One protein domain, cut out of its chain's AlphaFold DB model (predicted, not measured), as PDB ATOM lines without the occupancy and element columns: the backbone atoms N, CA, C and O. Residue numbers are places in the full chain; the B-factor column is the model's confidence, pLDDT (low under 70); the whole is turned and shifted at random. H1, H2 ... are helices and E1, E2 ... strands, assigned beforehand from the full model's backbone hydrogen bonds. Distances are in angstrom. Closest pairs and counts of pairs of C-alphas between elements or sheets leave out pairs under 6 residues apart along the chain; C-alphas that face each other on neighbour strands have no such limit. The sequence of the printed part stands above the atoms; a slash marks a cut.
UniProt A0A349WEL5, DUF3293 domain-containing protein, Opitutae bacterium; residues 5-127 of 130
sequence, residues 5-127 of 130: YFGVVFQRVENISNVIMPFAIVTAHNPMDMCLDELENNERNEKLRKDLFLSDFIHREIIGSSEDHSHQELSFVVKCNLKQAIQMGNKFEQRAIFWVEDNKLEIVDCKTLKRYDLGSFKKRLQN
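This is residues 5 to 127 of the 130 residues of the protein "DUF3293 domain-containing protein" of Opitutae bacterium (UniProt A0A349WEL5). One strongly twisted sheet of seven strands is curled like part of a barrel, with two helices packed on its outside, the long H1 over E4 and the shorter H2 over E5 and E2, apart from each other, and the small helix H3 on the inner side, by edge strand E1. After H3, residues 125 to 126 pair with E1, and the chain so bridges from edge strand E7 to the other edge of the sheet. The printed part has 123 residues with three named helices and seven named strands, in the order E1 E2 H1 E3 E4 H2 E5 E6 E7 H3. The sheet's order is E1, E3, E4, E2, E5, E6, E7, antiparallel throughout, and the class is mixed, helices and strands. The whole is compact, with a radius of gyration of the C-alphas of 13.1 A, and rounded, spanning 34 by 33 by 31 A.

In the sheet, inner strand E2, residues 23 to 26, has E4, residues 72 to 78, on one side, with N 76 and O 26 2.8 A apart, and E5, residues 96 to 101, on the other, with N 25 and O 98 2.8 A apart. E3, residues 59 to 65, forms a hairpin with E4, with N 62 and O 75 2.9 A apart. Edge strand E1, residues 9 to 12, is the antiparallel neighbour of E3, with N 11 and O 63 2.9 A apart. E5, E6, residues 104 to 109, and E7, residues 115 to 120, form a meander, each strand the antiparallel neighbour of the one before; N 99 and O 106 are 2.8 A apart, and N 107 and O 116 2.9 A. H1, residues 38 to 54, is on the sheet at a height of 9.8 A, over E4 and along the strands, at 9 degrees to E4 on the local plane; the closest C-alphas of H1 and E4 are those of Asn 45 and Leu 74, 7.6 A apart. H2, residues 82 to 91, is on the sheet at a height of 7.4 A, over E5 and, only just, E2, with 3 C-alphas falling on E2; the closest C-alphas of H2 and E2 are those of Ala 24 and Ala 85, 5.9 A apart. H1 and H2 make two layers with the sheet, helices on one face of it, and are only just apart, 8.4 A at the closest. H3, residues 121 to 124, lies on the opposite face from H1, at a height of 6.5 A; the closest C-alphas of H3 and E1 are those of Arg 124 and Val 9, 4.8 A apart. E2, H1, E3 and E4, H2, E5 are split strand-helix-strand units, two strands running the same way with another strand between them, each with a right-handed crossover. Every O i to N i+4 pair in H1 and H2 is within hydrogen-bond range; H3 is too short for one.

E1 begins at C-alpha 9, (-39.655, 14.620, -27.777). H1 is 24.3 A long, from C-alpha 38 at (-38.117, 15.910, -47.703). E3 is 18.6 A long, E4 18.4 A, E5 16.1 A, E6 16.0 A, E7 14.6 A and H2 14.0 A. H3 ends at C-alpha 124, (-38.543, 13.523, -23.228).

The two C-alphas farthest apart are those of Leu 39 and Asp 102, 35.4 A. The printed part, residues 5 to 127, has no cut. The link E2 to H1, 11 residues, is long. The mean pLDDT of the printed part is 93.6; residues 17 to 19 and residue 127 are under 70.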
ATOM      1  N   TYR A   5     -39.336  24.108 -30.640       85.38
ATOM      2  CA  TYR A   5     -38.265  23.402 -29.929       85.38
ATOM      3  C   TYR A   5     -38.646  22.979 -28.499       85.38
ATOM      4  O   TYR A   5     -38.115  21.995 -27.986       85.38
ATOM      5  N   PHE A   6     -39.551  23.703 -27.834       92.06
ATOM      6  CA  PHE A   6     -39.893  23.453 -26.429       92.06
ATOM      7  C   PHE A   6     -40.813  22.247 -26.231       92.06
ATOM      8  O   PHE A   6     -40.874  21.721 -25.118       92.06
ATOM      9  N   GLY A   7     -41.487  21.796 -27.291       91.12
ATOM     10  CA  GLY A   7     -42.339  20.603 -27.314       91.12
ATOM     11  C   GLY A   7     -41.660  19.382 -27.936       91.12
ATOM     12  O   GLY A   7     -42.336  18.405 -28.230       91.12
ATOM     13  N   VAL A   8     -40.344  19.424 -28.181       93.44
ATOM     14  CA  VAL A   8     -39.657  18.291 -28.813       93.44
ATOM     15  C   VAL A   8     -39.547  17.115 -27.847       93.44
ATOM     16  O   VAL A   8     -39.120  17.269 -26.697       93.44
ATOM     17  N   VAL A   9     -39.898  15.940 -28.358       95.06
ATOM     18  CA  VAL A   9     -39.655  14.620 -27.777       95.06
ATOM     19  C   VAL A   9     -38.705  13.838 -28.680       95.06
ATOM     20  O   VAL A   9     -38.534  14.161 -29.856       95.06
ATOM     21  N   PHE A  10     -38.061  12.817 -28.124       94.69
ATOM     22  CA  PHE A  10     -37.067  12.021 -28.830       94.69
ATOM     23  C   PHE A  10     -37.466  10.555 -28.877       94.69
ATOM     24  O   PHE A  10     -37.749   9.955 -27.839       94.69
ATOM     25  N   GLN A  11     -37.418   9.969 -30.069       92.62
ATOM     26  CA  GLN A  11     -37.652   8.545 -30.287       92.62
ATOM     27  C   GLN A  11     -36.330   7.865 -30.641       92.62
ATOM     28  O   GLN A  11     -35.555   8.362 -31.463       92.62
ATOM     29  N   ARG A  12     -36.052   6.726 -30.004       84.69
ATOM     30  CA  ARG A  12     -34.823   5.964 -30.247       84.69
ATOM     31  C   ARG A  12     -34.919   5.248 -31.590       84.69
ATOM     32  O   ARG A  12     -35.821   4.440 -31.763       84.69
ATOM     33  N   VAL A  13     -33.963   5.505 -32.479       81.88
ATOM     34  CA  VAL A  13     -33.725   4.666 -33.667       81.88
ATOM     35  C   VAL A  13     -32.684   3.608 -33.325       81.88
ATOM     36  O   VAL A  13     -32.869   2.423 -33.577       81.88
ATOM     37  N   GLU A  14     -31.616   4.024 -32.644       79.69
ATOM     38  CA  GLU A  14     -30.580   3.125 -32.153       79.69
ATOM     39  C   GLU A  14     -30.502   3.121 -30.623       79.69
ATOM     40  O   GLU A  14     -31.001   4.005 -29.919       79.69
ATOM     41  N   ASN A  15     -29.821   2.113 -30.073       77.44
ATOM     42  CA  ASN A  15     -29.538   2.084 -28.647       77.44
ATOM     43  C   ASN A  15     -28.532   3.192 -28.278       77.44
ATOM     44  O   ASN A  15     -27.325   3.071 -28.505       77.44
ATOM     45  N   ILE A  16     -29.045   4.258 -27.660       74.94
ATOM     46  CA  ILE A  16     -28.260   5.410 -27.196       74.94
ATOM     47  C   ILE A  16     -27.659   5.226 -25.793       74.94
ATOM     48  O   ILE A  16     -26.965   6.114 -25.308       74.94
ATOM     49  N   SER A  17     -27.882   4.082 -25.131       69.19
ATOM     50  CA  SER A  17     -27.380   3.817 -23.766       69.19
ATOM     51  C   SER A  17     -25.851   3.819 -23.689       69.19
ATOM     52  O   SER A  17     -25.286   4.088 -22.633       69.19
ATOM     53  N   ASN A  18     -25.188   3.549 -24.817       61.50
ATOM     54  CA  ASN A  18     -23.730   3.550 -24.934       61.50
ATOM     55  C   ASN A  18     -23.154   4.941 -25.253       61.50
ATOM     56  O   ASN A  18     -21.934   5.087 -25.333       61.50
ATOM     57  N   VAL A  19     -23.993   5.967 -25.444       64.06
ATOM     58  CA  VAL A  19     -23.502   7.340 -25.592       64.06
ATOM     59  C   VAL A  19     -23.168   7.882 -24.207       64.06
ATOM     60  O   VAL A  19     -24.039   8.164 -23.386       64.06
ATOM     61  N   ILE A  20     -21.873   8.039 -23.951       76.62
ATOM     62  CA  ILE A  20     -21.360   8.600 -22.702       76.62
ATOM     63  C   ILE A  20     -21.740  10.089 -22.634       76.62
ATOM     64  O   ILE A  20     -21.445  10.847 -23.552       76.62
ATOM     65  N   MET A  21     -22.330  10.558 -21.537       83.00
ATOM     66  CA  MET A  21     -22.595  11.992 -21.320       83.00
ATOM     67  C   MET A  21     -21.293  12.816 -21.213       83.00
ATOM     68  O   MET A  21     -20.257  12.267 -20.829       83.00
ATOM     69  N   PRO A  22     -21.285  14.112 -21.568       94.69
ATOM     70  CA  PRO A  22     -22.355  14.830 -22.256       94.69
ATOM     71  C   PRO A  22     -22.376  14.534 -23.764       94.69
ATOM     72  O   PRO A  22     -21.393  14.017 -24.313       94.69
ATOM     73  N   PHE A  23     -23.482  14.876 -24.421       96.38
ATOM     74  CA  PHE A  23     -23.656  14.781 -25.871       96.38
ATOM     75  C   PHE A  23     -24.572  15.885 -26.413       96.38
ATOM     76  O   PHE A  23     -25.323  16.519 -25.672       96.38
ATOM     77  N   ALA A  24     -24.536  16.082 -27.730       97.75
ATOM     78  CA  ALA A  24     -25.477  16.937 -28.447       97.75
ATOM     79  C   ALA A  24     -26.464  16.106 -29.271       97.75
ATOM     80  O   ALA A  24     -26.139  14.986 -29.658       97.75
ATOM     81  N   ILE A  25     -27.632  16.669 -29.571       97.69
ATOM     82  CA  ILE A  25     -28.530  16.176 -30.619       97.69
ATOM     83  C   ILE A  25     -28.566  17.230 -31.720       97.69
ATOM     84  O   ILE A  25     -28.886  18.395 -31.460       97.69
ATOM     85  N   VAL A  26     -28.183  16.821 -32.928       97.75
ATOM     86  CA  VAL A  26     -28.018  17.697 -34.093       97.75
ATOM     87  C   VAL A  26     -28.732  17.082 -35.292       97.75
ATOM     88  O   VAL A  26     -28.598  15.887 -35.542       97.75
ATOM     89  N   THR A  27     -29.458  17.901 -36.045       97.81
ATOM     90  CA  THR A  27     -30.003  17.565 -37.367       97.81
ATOM     91  C   THR A  27     -29.473  18.560 -38.396       97.81
ATOM     92  O   THR A  27     -28.980  19.629 -38.031       97.81
ATOM     93  N   ALA A  28     -29.546  18.214 -39.678       98.00
ATOM     94  CA  ALA A  28     -29.344  19.160 -40.771       98.00
ATOM     95  C   ALA A  28     -30.657  19.600 -41.443       98.00
ATOM     96  O   ALA A  28     -30.603  20.357 -42.421       98.00
ATOM     97  N   HIS A  29     -31.802  19.130 -40.934       97.38
ATOM     98  CA  HIS A  29     -33.122  19.502 -41.427       97.38
ATOM     99  C   HIS A  29     -33.434  20.973 -41.145       97.38
ATOM    100  O   HIS A  29     -32.896  21.579 -40.215       97.38
ATOM    101  N   ASN A  30     -34.294  21.538 -41.988       96.06
ATOM    102  CA  ASN A  30     -34.920  22.844 -41.836       96.06
ATOM    103  C   ASN A  30     -33.965  23.962 -41.359       96.06
ATOM    104  O   ASN A  30     -34.176  24.573 -40.302       96.06
ATOM    105  N   PRO A  31     -32.876  24.236 -42.110       96.94
ATOM    106  CA  PRO A  31     -31.856  25.197 -41.708       96.94
ATOM    107  C   PRO A  31     -32.456  26.568 -41.412       96.94
ATOM    108  O   PRO A  31     -33.256  27.099 -42.176       96.94
ATOM    109  N   MET A  32     -32.057  27.161 -40.290       95.75
ATOM    110  CA  MET A  32     -32.549  28.452 -39.807       95.75
ATOM    111  C   MET A  32     -34.088  28.547 -39.720       95.75
ATOM    112  O   MET A  32     -34.634  29.644 -39.853       95.75
ATOM    113  N   ASP A  33     -34.760  27.424 -39.431       93.19
ATOM    114  CA  ASP A  33     -36.223  27.229 -39.429       93.19
ATOM    115  C   ASP A  33     -36.895  27.333 -40.809       93.19
ATOM    116  O   ASP A  33     -38.111  27.521 -40.896       93.19
ATOM    117  N   MET A  34     -36.136  27.243 -41.901       93.69
ATOM    118  CA  MET A  34     -36.714  27.191 -43.240       93.69
ATOM    119  C   MET A  34     -37.285  25.801 -43.496       93.69
ATOM    120  O   MET A  34     -36.528  24.843 -43.543       93.69
ATOM    121  N   CYS A  35     -38.599  25.700 -43.692       93.50
ATOM    122  CA  CYS A  35     -39.239  24.446 -44.081       93.50
ATOM    123  C   CYS A  35     -38.801  24.071 -45.504       93.50
ATOM    124  O   CYS A  35     -39.188  24.747 -46.461       93.50
ATOM    125  N   LEU A  36     -37.965  23.040 -45.619       95.12
ATOM    126  CA  LEU A  36     -37.549  22.456 -46.895       95.12
ATOM    127  C   LEU A  36     -38.385  21.214 -47.203       95.12
ATOM    128  O   LEU A  36     -39.041  20.655 -46.320       95.12
ATOM    129  N   ASP A  37     -38.344  20.765 -48.454       95.31
ATOM    130  CA  ASP A  37     -38.932  19.476 -48.799       95.31
ATOM    131  C   ASP A  37     -38.114  18.302 -48.232       95.31
ATOM    132  O   ASP A  37     -37.001  18.446 -47.714       95.31
ATOM    133  N   GLU A  38     -38.710  17.113 -48.277       94.12
ATOM    134  CA  GLU A  38     -38.117  15.910 -47.703       94.12
ATOM    135  C   GLU A  38     -36.818  15.500 -48.412       94.12
ATOM    136  O   GLU A  38     -35.878  15.045 -47.759       94.12
ATOM    137  N   LEU A  39     -36.729  15.689 -49.733       96.38
ATOM    138  CA  LEU A  39     -35.545  15.320 -50.505       96.38
ATOM    139  C   LEU A  39     -34.352  16.194 -50.103       96.38
ATOM    140  O   LEU A  39     -33.286  15.665 -49.786       96.38
ATOM    141  N   GLU A  40     -34.538  17.511 -50.054       97.25
ATOM    142  CA  GLU A  40     -33.502  18.460 -49.645       97.25
ATOM    143  C   GLU A  40     -33.061  18.225 -48.195       97.25
ATOM    144  O   GLU A  40     -31.860  18.200 -47.899       97.25
ATOM    145  N   ASN A  41     -34.015  18.007 -47.285       97.56
ATOM    146  CA  ASN A  41     -33.728  17.686 -45.889       97.56
ATOM    147  C   ASN A  41     -32.898  16.398 -45.763       97.56
ATOM    148  O   ASN A  41     -31.856  16.403 -45.097       97.56
ATOM    149  N   ASN A  42     -33.278  15.339 -46.481       96.75
ATOM    150  CA  ASN A  42     -32.550  14.073 -46.499       96.75
ATOM    151  C   ASN A  42     -31.131  14.232 -47.064       96.75
ATOM    152  O   ASN A  42     -30.171  13.745 -46.465       96.75
ATOM    153  N   GLU A  43     -30.949  14.961 -48.167       98.19
ATOM    154  CA  GLU A  43     -29.618  15.219 -48.731       98.19
ATOM    155  C   GLU A  43     -28.707  15.989 -47.766       98.19
ATOM    156  O   GLU A  43     -27.503  15.715 -47.674       98.19
ATOM    157  N   ARG A  44     -29.256  16.968 -47.040       98.38
ATOM    158  CA  ARG A  44     -28.520  17.707 -46.006       98.38
ATOM    159  C   ARG A  44     -28.145  16.795 -44.842       98.38
ATOM    160  O   ARG A  44     -26.999  16.840 -44.390       98.38
ATOM    161  N   ASN A  45     -29.065  15.952 -44.381       97.81
ATOM    162  CA  ASN A  45     -28.815  15.055 -43.255       97.81
ATOM    163  C   ASN A  45     -27.813  13.947 -43.604       97.81
ATOM    164  O   ASN A  45     -26.958  13.605 -42.790       97.81
ATOM    165  N   GLU A  46     -27.812  13.479 -44.850       98.06
ATOM    166  CA  GLU A  46     -26.793  12.566 -45.371       98.06
ATOM    167  C   GLU A  46     -25.393  13.192 -45.397       98.06
ATOM    168  O   GLU A  46     -24.396  12.507 -45.149       98.06
ATOM    169  N   LYS A  47     -25.281  14.502 -45.654       98.31
ATOM    170  CA  LYS A  47     -24.000  15.223 -45.534       98.31
ATOM    171  C   LYS A  47     -23.532  15.274 -44.078       98.31
ATOM    172  O   LYS A  47     -22.357  15.010 -43.828       98.31
ATOM    173  N   LEU A  48     -24.433  15.531 -43.125       98.31
ATOM    174  CA  LEU A  48     -24.123  15.469 -41.689       98.31
ATOM    175  C   LEU A  48     -23.656  14.073 -41.274       98.31
ATOM    176  O   LEU A  48     -22.607  13.948 -40.645       98.31
ATOM    177  N   ARG A  49     -24.361  13.021 -41.696       97.12
ATOM    178  CA  ARG A  49     -23.976  11.627 -41.431       97.12
ATOM    179  C   ARG A  49     -22.568  11.311 -41.939       97.12
ATOM    180  O   ARG A  49     -21.754  10.751 -41.207       97.12
ATOM    181  N   LYS A  50     -22.249  11.716 -43.175       97.06
ATOM    182  CA  LYS A  50     -20.908  11.545 -43.765       97.06
ATOM    183  C   LYS A  50     -19.837  12.314 -42.995       97.06
ATOM    184  O   LYS A  50     -18.775  11.759 -42.730       97.06
ATOM    185  N   ASP A  51     -20.110  13.555 -42.602       97.25
ATOM    186  CA  ASP A  51     -19.176  14.355 -41.808       97.25
ATOM    187  C   ASP A  51     -18.891  13.727 -40.439       97.25
ATOM    188  O   ASP A  51     -17.737  13.689 -40.013       97.25
ATOM    189  N   LEU A  52     -19.922  13.212 -39.759       95.94
ATOM    190  CA  LEU A  52     -19.776  12.524 -38.475       95.94
ATOM    191  C   LEU A  52     -18.933  11.255 -38.612       95.94
ATOM    192  O   LEU A  52     -18.045  11.028 -37.790       95.94
ATOM    193  N   PHE A  53     -19.167  10.475 -39.671       94.00
ATOM    194  CA  PHE A  53     -18.389   9.276 -39.979       94.00
ATOM    195  C   PHE A  53     -16.908   9.588 -40.236       94.00
ATOM    196  O   PHE A  53     -16.042   8.876 -39.743       94.00
ATOM    197  N   LEU A  54     -16.604  10.668 -40.962       95.12
ATOM    198  CA  LEU A  54     -15.225  11.076 -41.266       95.12
ATOM    199  C   LEU A  54     -14.496  11.751 -40.091       95.12
ATOM    200  O   LEU A  54     -13.278  11.900 -40.142       95.12
ATOM    201  N   SER A  55     -15.223  12.191 -39.061       89.88
ATOM    202  CA  SER A  55     -14.673  12.938 -37.917       89.88
ATOM    203  C   SER A  55     -14.391  12.065 -36.684       89.88
ATOM    204  O   SER A  55     -14.113  12.612 -35.617       89.88
ATOM    205  N   ASP A  56     -14.515  10.737 -36.796       86.88
ATOM    206  CA  ASP A  56     -14.374   9.755 -35.703       86.88
ATOM    207  C   ASP A  56     -15.261  10.027 -34.466       86.88
ATOM    208  O   ASP A  56     -15.020   9.516 -33.368       86.88
ATOM    209  N   PHE A  57     -16.330  10.818 -34.616       92.44
ATOM    210  CA  PHE A  57     -17.273  11.039 -33.525       92.44
ATOM    211  C   PHE A  57     -18.095   9.776 -33.269       92.44
ATOM    212  O   PHE A  57     -18.694   9.206 -34.182       92.44
ATOM    213  N   ILE A  58     -18.228   9.390 -31.998       92.69
ATOM    214  CA  ILE A  58     -19.231   8.397 -31.600       92.69
ATOM    215  C   ILE A  58     -20.605   9.047 -31.760       92.69
ATOM    216  O   ILE A  58     -20.911  10.032 -31.080       92.69
ATOM    217  N   HIS A  59     -21.432   8.489 -32.639       94.25
ATOM    218  CA  HIS A  59     -22.773   8.992 -32.906       94.25
ATOM    219  C   HIS A  59     -23.802   7.865 -33.043       94.25
ATOM    220  O   HIS A  59     -23.446   6.704 -33.278       94.25
ATOM    221  N   ARG A  60     -25.072   8.214 -32.827       93.81
ATOM    222  CA  ARG A  60     -26.238   7.337 -32.977       93.81
ATOM    223  C   ARG A  60     -27.412   8.091 -33.576       93.81
ATOM    224  O   ARG A  60     -27.596   9.266 -33.262       93.81
ATOM    225  N   GLU A  61     -28.216   7.414 -34.376       94.81
ATOM    226  CA  GLU A  61     -29.449   7.972 -34.927       94.81
ATOM    227  C   GLU A  61     -30.549   8.079 -33.862       94.81
ATOM    228  O   GLU A  61     -30.725   7.219 -32.989       94.81
ATOM    229  N   ILE A  62     -31.298   9.177 -33.930       95.44
ATOM    230  CA  ILE A  62     -32.452   9.472 -33.082       95.44
ATOM    231  C   ILE A  62     -33.443  10.317 -33.882       95.44
ATOM    232  O   ILE A  62     -33.040  11.080 -34.752       95.44
ATOM    233  N   ILE A  63     -34.734  10.230 -33.585       95.81
ATOM    234  CA  ILE A  63     -35.735  11.111 -34.198       95.81
ATOM    235  C   ILE A  63     -36.103  12.196 -33.193       95.81
ATOM    236  O   ILE A  63     -36.497  11.886 -32.066       95.81
ATOM    237  N   GLY A  64     -35.977  13.458 -33.598       95.31
ATOM    238  CA  GLY A  64     -36.621  14.587 -32.931       95.31
ATOM    239  C   GLY A  64     -38.037  14.742 -33.475       95.31
ATOM    240  O   GLY A  64     -38.237  14.704 -34.685       95.31
ATOM    241  N   SER A  65     -39.027  14.872 -32.600       94.38
ATOM    242  CA  SER A  65     -40.440  14.856 -32.981       94.38
ATOM    243  C   SER A  65     -41.241  15.890 -32.203       94.38
ATOM    244  O   SER A  65     -40.914  16.183 -31.051       94.38
ATOM    245  N   SER A  66     -42.321  16.400 -32.792       91.75
ATOM    246  CA  SER A  66     -43.418  16.985 -32.013       91.75
ATOM    247  C   SER A  66     -44.083  15.912 -31.139       91.75
ATOM    248  O   SER A  66     -44.027  14.723 -31.461       91.75
ATOM    249  N   GLU A  67     -44.721  16.317 -30.036       88.69
ATOM    250  CA  GLU A  67     -45.446  15.399 -29.136       88.69
ATOM    251  C   GLU A  67     -46.563  14.611 -29.838       88.69
ATOM    252  O   GLU A  67     -46.842  13.478 -29.458       88.69
ATOM    253  N   ASP A  68     -47.187  15.192 -30.865       90.00
ATOM    254  CA  ASP A  68     -48.244  14.565 -31.668       90.00
ATOM    255  C   ASP A  68     -47.718  13.766 -32.876       90.00
ATOM    256  O   ASP A  68     -48.512  13.244 -33.657       90.00
ATOM    257  N   HIS A  69     -46.394  13.684 -33.045       87.69
ATOM    258  CA  HIS A  69     -45.701  13.003 -34.147       87.69
ATOM    259  C   HIS A  69     -46.012  13.512 -35.564       87.69
ATOM    260  O   HIS A  69     -45.578  12.895 -36.543       87.69
ATOM    261  N   SER A  70     -46.708  14.647 -35.698       88.50
ATOM    262  CA  SER A  70     -47.011  15.273 -36.992       88.50
ATOM    263  C   SER A  70     -45.768  15.818 -37.704       88.50
ATOM    264  O   SER A  70     -45.764  15.944 -38.927       88.50
ATOM    265  N   HIS A  71     -44.704  16.105 -36.952       88.50
ATOM    266  CA  HIS A  71     -43.422  16.561 -37.469       88.50
ATOM    267  C   HIS A  71     -42.287  15.736 -36.868       88.50
ATOM    268  O   HIS A  71     -42.132  15.690 -35.646       88.50
ATOM    269  N   GLN A  72     -41.489  15.100 -37.724       92.88
ATOM    270  CA  GLN A  72     -40.403  14.208 -37.330       92.88
ATOM    271  C   GLN A  72     -39.160  14.489 -38.168       92.88
ATOM    272  O   GLN A  72     -39.231  14.607 -39.389       92.88
ATOM    273  N   GLU A  73     -38.013  14.572 -37.506       93.31
ATOM    274  CA  GLU A  73     -36.725  14.834 -38.134       93.31
ATOM    275  C   GLU A  73     -35.698  13.813 -37.659       93.31
ATOM    276  O   GLU A  73     -35.416  13.692 -36.458       93.31
ATOM    277  N   LEU A  74     -35.084  13.108 -38.610       95.75
ATOM    278  CA  LEU A  74     -33.912  12.301 -38.308       95.75
ATOM    279  C   LEU A  74     -32.787  13.221 -37.816       95.75
ATOM    280  O   LEU A  74     -32.466  14.251 -38.413       95.75
ATOM    281  N   SER A  75     -32.187  12.836 -36.703       97.25
ATOM    282  CA  SER A  75     -31.156  13.568 -35.982       97.25
ATOM    283  C   SER A  75     -30.073  12.602 -35.509       97.25
ATOM    284  O   SER A  75     -30.230  11.380 -35.543       97.25
ATOM    285  N   PHE A  76     -28.979  13.150 -34.995       97.19
ATOM    286  CA  PHE A  76     -27.875  12.375 -34.450       97.19
ATOM    287  C   PHE A  76     -27.584  12.795 -33.019       97.19
ATOM    288  O   PHE A  76     -27.339  13.970 -32.744       97.19
ATOM    289  N   VAL A  77     -27.546  11.820 -32.117       96.25
ATOM    290  CA  VAL A  77     -26.853  11.946 -30.838       96.25
ATOM    291  C   VAL A  77     -25.356  11.883 -31.117       96.25
ATOM    292  O   VAL A  77     -24.889  10.897 -31.681       96.25
ATOM    293  N   VAL A  78     -24.588  12.889 -30.701       96.38
ATOM    294  CA  VAL A  78     -23.147  12.981 -30.971       96.38
ATOM    295  C   VAL A  78     -22.368  13.206 -29.682       96.38
ATOM    296  O   VAL A  78     -22.542  14.222 -28.998       96.38
ATOM    297  N   LYS A  79     -21.449  12.286 -29.369       95.38
ATOM    298  CA  LYS A  79     -20.494  12.445 -28.271       95.38
ATOM    299  C   LYS A  79     -19.489  13.538 -28.623       95.38
ATOM    300  O   LYS A  79     -18.558  13.316 -29.390       95.38
ATOM    301  N   CYS A  80     -19.653  14.711 -28.032       95.81
ATOM    302  CA  CYS A  80     -18.785  15.857 -28.276       95.81
ATOM    303  C   CYS A  80     -18.823  16.822 -27.088       95.81
ATOM    304  O   CYS A  80     -19.601  16.629 -26.155       95.81
ATOM    305  N   ASN A  81     -17.973  17.848 -27.101       96.56
ATOM    306  CA  ASN A  81     -18.132  18.996 -26.208       96.56
ATOM    307  C   ASN A  81     -19.066  20.050 -26.835       96.56
ATOM    308  O   ASN A  81     -19.296  20.061 -28.045       96.56
ATOM    309  N   LEU A  82     -19.564  20.986 -26.023       97.62
ATOM    310  CA  LEU A  82     -20.514  21.990 -26.502       97.62
ATOM    311  C   LEU A  82     -19.955  22.855 -27.642       97.62
ATOM    312  O   LEU A  82     -20.685  23.209 -28.561       97.62
ATOM    313  N   LYS A  83     -18.658  23.188 -27.624       97.75
ATOM    314  CA  LYS A  83     -18.045  23.984 -28.697       97.75
ATOM    315  C   LYS A  83     -18.139  23.255 -30.040       97.75
ATOM    316  O   LYS A  83     -18.511  23.875 -31.031       97.75
ATOM    317  N   GLN A  84     -17.849  21.956 -30.062       97.56
ATOM    318  CA  GLN A  84     -17.997  21.108 -31.249       97.56
ATOM    319  C   GLN A  84     -19.463  21.007 -31.687       97.56
ATOM    320  O   GLN A  84     -19.749  21.151 -32.872       97.56
ATOM    321  N   ALA A  85     -20.398  20.847 -30.744       98.00
ATOM    322  CA  ALA A  85     -21.832  20.838 -31.037       98.00
ATOM    323  C   ALA A  85     -22.293  22.124 -31.736       98.00
ATOM    324  O   ALA A  85     -22.979  22.079 -32.754       98.00
ATOM    325  N   ILE A  86     -21.853  23.279 -31.236       98.50
ATOM    326  CA  ILE A  86     -22.162  24.587 -31.820       98.50
ATOM    327  C   ILE A  86     -21.488  24.768 -33.183       98.50
ATOM    328  O   ILE A  86     -22.079  25.370 -34.077       98.50
ATOM    329  N   GLN A  87     -20.278  24.242 -33.381       98.12
ATOM    330  CA  GLN A  87     -19.629  24.234 -34.696       98.12
ATOM    331  C   GLN A  87     -20.416  23.397 -35.710       98.12
ATOM    332  O   GLN A  87     -20.620  23.864 -36.827       98.12
ATOM    333  N   MET A  88     -20.902  22.214 -35.320       98.25
ATOM    334  CA  MET A  88     -21.767  21.386 -36.168       98.25
ATOM    335  C   MET A  88     -23.085  22.099 -36.482       98.25
ATOM    336  O   MET A  88     -23.443  22.213 -37.650       98.25
ATOM    337  N   GLY A  89     -23.751  22.661 -35.468       98.31
ATOM    338  CA  GLY A  89     -24.978  23.433 -35.657       98.31
ATOM    339  C   GLY A  89     -24.785  24.595 -36.635       98.31
ATOM    340  O   GLY A  89     -25.522  24.705 -37.606       98.31
ATOM    341  N   ASN A  90     -23.733  25.400 -36.469       98.38
ATOM    342  CA  ASN A  90     -23.432  26.487 -37.407       98.38
ATOM    343  C   ASN A  90     -23.077  25.979 -38.817       98.38
ATOM    344  O   ASN A  90     -23.510  26.587 -39.793       98.38
ATOM    345  N   LYS A  91     -22.325  24.874 -38.942       98.25
ATOM    346  CA  LYS A  91     -21.965  24.268 -40.238       98.25
ATOM    347  C   LYS A  91     -23.200  23.840 -41.035       98.25
ATOM    348  O   LYS A  91     -23.218  24.011 -42.247       98.25
ATOM    349  N   PHE A  92     -24.213  23.311 -40.353       98.12
ATOM    350  CA  PHE A  92     -25.477  22.868 -40.953       98.12
ATOM    351  C   PHE A  92     -26.603  23.899 -40.845       98.12
ATOM    352  O   PHE A  92     -27.769  23.566 -41.065       98.12
ATOM    353  N   GLU A  93     -26.241  25.150 -40.546       98.19
ATOM    354  CA  GLU A  93     -27.142  26.303 -40.499       98.19
ATOM    355  C   GLU A  93     -28.318  26.101 -39.535       98.19
ATOM    356  O   GLU A  93     -29.421  26.591 -39.748       98.19
ATOM    357  N   GLN A  94     -28.089  25.376 -38.449       98.06
ATOM    358  CA  GLN A  94     -29.070  25.195 -37.396       98.06
ATOM    359  C   GLN A  94     -29.149  26.453 -36.539       98.06
ATOM    360  O   GLN A  94     -28.130  27.022 -36.131       98.06
ATOM    361  N   ARG A  95     -30.376  26.881 -36.216       97.81
ATOM    362  CA  ARG A  95     -30.565  27.962 -35.240       97.81
ATOM    363  C   ARG A  95     -30.095  27.528 -33.858       97.81
ATOM    364  O   ARG A  95     -29.521  28.334 -33.122       97.81
ATOM    365  N   ALA A  96     -30.377  26.283 -33.498       97.81
ATOM    366  CA  ALA A  96     -30.067  25.731 -32.199       97.81
ATOM    367  C   ALA A  96     -29.730  24.243 -32.294       97.81
ATOM    368  O   ALA A  96     -30.113  23.564 -33.242       97.81
ATOM    369  N   ILE A  97     -29.042  23.749 -31.271       98.31
ATOM    370  CA  ILE A  97     -28.853  22.320 -31.011       98.31
ATOM    371  C   ILE A  97     -29.467  21.977 -29.661       98.31
ATOM    372  O   ILE A  97     -29.633  22.857 -28.808       98.31
ATOM    373  N   PHE A  98     -29.755  20.699 -29.439       98.19
ATOM    374  CA  PHE A  98     -30.043  20.222 -28.092       98.19
ATOM    375  C   PHE A  98     -28.754  19.742 -27.432       98.19
ATOM    376  O   PHE A  98     -27.966  19.013 -28.036       98.19
ATOM    377  N   TRP A  99     -28.537  20.144 -26.187       98.31
ATOM    378  CA  TRP A  99     -27.405  19.731 -25.367       98.31
ATOM    379  C   TRP A  99     -27.905  18.903 -24.191       98.31
ATOM    380  O   TRP A  99     -28.877  19.290 -23.537       98.31
ATOM    381  N   VAL A 100     -27.251  17.771 -23.927       96.81
ATOM    382  CA  VAL A 100     -27.602  16.887 -22.815       96.81
ATOM    383  C   VAL A 100     -26.384  16.603 -21.946       96.81
ATOM    384  O   VAL A 100     -25.371  16.075 -22.407       96.81
ATOM    385  N   GLU A 101     -26.514  16.921 -20.663       95.44
ATOM    386  CA  GLU A 101     -25.494  16.715 -19.635       95.44
ATOM    387  C   GLU A 101     -26.185  16.416 -18.303       95.44
ATOM    388  O   GLU A 101     -27.163  17.073 -17.958       95.44
ATOM    389  N   ASP A 102     -25.749  15.376 -17.587       92.38
ATOM    390  CA  ASP A 102     -26.342  14.954 -16.308       92.38
ATOM    391  C   ASP A 102     -27.878  14.849 -16.325       92.38
ATOM    392  O   ASP A 102     -28.579  15.257 -15.400       92.38
ATOM    393  N   ASN A 103     -28.419  14.279 -17.413       91.69
ATOM    394  CA  ASN A 103     -29.859  14.134 -17.667       91.69
ATOM    395  C   ASN A 103     -30.626  15.468 -17.813       91.69
ATOM    396  O   ASN A 103     -31.844  15.440 -17.978       91.69
ATOM    397  N   LYS A 104     -29.950  16.616 -17.816       96.00
ATOM    398  CA  LYS A 104     -30.522  17.918 -18.162       96.00
ATOM    399  C   LYS A 104     -30.507  18.103 -19.675       96.00
ATOM    400  O   LYS A 104     -29.475  17.894 -20.300       96.00
ATOM    401  N   LEU A 105     -31.644  18.482 -20.248       97.12
ATOM    402  CA  LEU A 105     -31.800  18.824 -21.658       97.12
ATOM    403  C   LEU A 105     -31.903  20.343 -21.800       97.12
ATOM    404  O   LEU A 105     -32.760  20.969 -21.178       97.12
ATOM    405  N   GLU A 106     -31.079  20.927 -22.659       98.12
ATOM    406  CA  GLU A 106     -31.101  22.356 -22.965       98.12
ATOM    407  C   GLU A 106     -31.202  22.581 -24.477       98.12
ATOM    408  O   GLU A 106     -30.582  21.863 -25.258       98.12
ATOM    409  N   ILE A 107     -31.924  23.619 -24.899       98.31
ATOM    410  CA  ILE A 107     -31.761  24.206 -26.235       98.31
ATOM    411  C   ILE A 107     -30.612  25.202 -26.147       98.31
ATOM    412  O   ILE A 107     -30.641  26.088 -25.290       98.31
ATOM    413  N   VAL A 108     -29.636  25.112 -27.046       98.44
ATOM    414  CA  VAL A 108     -28.541  26.083 -27.144       98.44
ATOM    415  C   VAL A 108     -28.583  26.760 -28.505       98.44
ATOM    416  O   VAL A 108     -28.392  26.116 -29.532       98.44
ATOM    417  N   ASP A 109     -28.814  28.072 -28.510       98.00
ATOM    418  CA  ASP A 109     -28.770  28.892 -29.722       98.00
ATOM    419  C   ASP A 109     -27.335  28.958 -30.272       98.00
ATOM    420  O   ASP A 109     -26.407  29.366 -29.565       98.00
ATOM    421  N   CYS A 110     -27.139  28.582 -31.536       97.75
ATOM    422  CA  CYS A 110     -25.812  28.427 -32.132       97.75
ATOM    423  C   CYS A 110     -25.056  29.748 -32.330       97.75
ATOM    424  O   CYS A 110     -23.826  29.729 -32.410       97.75
ATOM    425  N   LYS A 111     -25.763  30.888 -32.390       96.44
ATOM    426  CA  LYS A 111     -25.160  32.215 -32.606       96.44
ATOM    427  C   LYS A 111     -24.962  32.981 -31.307       96.44
ATOM    428  O   LYS A 111     -23.914  33.577 -31.088       96.44
ATOM    429  N   THR A 112     -25.987  33.003 -30.463       97.19
ATOM    430  CA  THR A 112     -26.015  33.819 -29.240       97.19
ATOM    431  C   THR A 112     -25.534  33.059 -28.010       97.19
ATOM    432  O   THR A 112     -25.300  33.682 -26.978       97.19
ATOM    433  N   LEU A 113     -25.420  31.727 -28.099       97.19
ATOM    434  CA  LEU A 113     -25.089  30.818 -26.995       97.19
ATOM    435  C   LEU A 113     -26.083  30.867 -25.826       97.19
ATOM    436  O   LEU A 113     -25.821  30.304 -24.760       97.19
ATOM    437  N   LYS A 114     -27.239  31.519 -26.016       97.88
ATOM    438  CA  LYS A 114     -28.327  31.511 -25.038       97.88
ATOM    439  C   LYS A 114     -28.843  30.090 -24.870       97.88
ATOM    440  O   LYS A 114     -29.055  29.383 -25.857       97.88
ATOM    441  N   ARG A 115     -29.071  29.710 -23.615       98.00
ATOM    442  CA  ARG A 115     -29.556  28.385 -23.233       98.00
ATOM    443  C   ARG A 115     -30.960  28.457 -22.665       98.00
ATOM    444  O   ARG A 115     -31.280  29.398 -21.940       98.00
ATOM    445  N   TYR A 116     -31.761  27.448 -22.972       97.94
ATOM    446  CA  TYR A 116     -33.123  27.301 -22.473       97.94
ATOM    447  C   TYR A 116     -33.281  25.893 -21.909       97.94
ATOM    448  O   TYR A 116     -33.086  24.918 -22.630       97.94
ATOM    449  N   ASP A 117     -33.595  25.796 -20.620       97.12
ATOM    450  CA  ASP A 117     -33.771  24.523 -19.922       97.12
ATOM    451  C   ASP A 117     -35.108  23.877 -20.312       97.12
ATOM    452  O   ASP A 117     -36.158  24.521 -20.253       97.12
ATOM    453  N   LEU A 118     -35.065  22.607 -20.712       96.31
ATOM    454  CA  LEU A 118     -36.227  21.795 -21.068       96.31
ATOM    455  C   LEU A 118     -36.523  20.686 -20.049       96.31
ATOM    456  O   LEU A 118     -37.431  19.873 -20.267       96.31
ATOM    457  N   GLY A 119     -35.779  20.647 -18.943       95.88
ATOM    458  CA  GLY A 119     -35.904  19.668 -17.879       95.88
ATOM    459  C   GLY A 119     -35.147  18.375 -18.174       95.88
ATOM    460  O   GLY A 119     -34.043  18.370 -18.713       95.88
ATOM    461  N   SER A 120     -35.726  17.245 -17.766       94.50
ATOM    462  CA  SER A 120     -35.045  15.953 -17.858       94.50
ATOM    463  C   SER A 120     -35.102  15.370 -19.271       94.50
ATOM    464  O   SER A 120     -36.191  15.124 -19.787       94.50
ATOM    465  N   PHE A 121     -33.944  15.020 -19.835       94.19
ATOM    466  CA  PHE A 121     -33.856  14.305 -21.112       94.19
ATOM    467  C   PHE A 121     -34.623  12.978 -21.082       94.19
ATOM    468  O   PHE A 121     -35.412  12.703 -21.977       94.19
ATOM    469  N   LYS A 122     -34.479  12.184 -20.012       91.44
ATOM    470  CA  LYS A 122     -35.218  10.918 -19.852       91.44
ATOM    471  C   LYS A 122     -36.740  11.083 -19.889       91.44
ATOM    472  O   LYS A 122     -37.407  10.170 -20.348       91.44
ATOM    473  N   LYS A 123     -37.293  12.219 -19.436       93.00
ATOM    474  CA  LYS A 123     -38.743  12.493 -19.523       93.00
ATOM    475  C   LYS A 123     -39.209  12.794 -20.947       93.00
ATOM    476  O   LYS A 123     -40.394  12.685 -21.224       93.00
ATOM    477  N   ARG A 124     -38.286  13.202 -21.818       93.38
ATOM    478  CA  ARG A 124     -38.543  13.523 -23.228       93.38
ATOM    479  C   ARG A 124     -38.232  12.368 -24.168       93.38
ATOM    480  O   ARG A 124     -38.493  12.467 -25.359       93.38
ATOM    481  N   LEU A 125     -37.636  11.304 -23.643       91.31
ATOM    482  CA  LEU A 125     -37.283  10.119 -24.396       91.31
ATOM    483  C   LEU A 125     -38.468   9.157 -24.371       91.31
ATOM    484  O   LEU A 125     -38.816   8.626 -23.317       91.31
ATOM    485  N   GLN A 126     -39.081   8.953 -25.527       87.69
ATOM    486  CA  GLN A 126     -40.192   8.032 -25.705       87.69
ATOM    487  C   GLN A 126     -39.660   6.660 -26.128       87.69
ATOM    488  O   GLN A 126     -38.658   6.551 -26.846       87.69
ATOM    489  N   ASN A 127     -40.311   5.601 -25.652       68.00
ATOM    490  CA  ASN A 127     -40.057   4.257 -26.151       68.00
ATOM    491  C   ASN A 127     -40.744   4.124 -27.512       68.00
ATOM    492  O   ASN A 127     -41.896   4.531 -27.651       68.00
TER     493      ASN A 127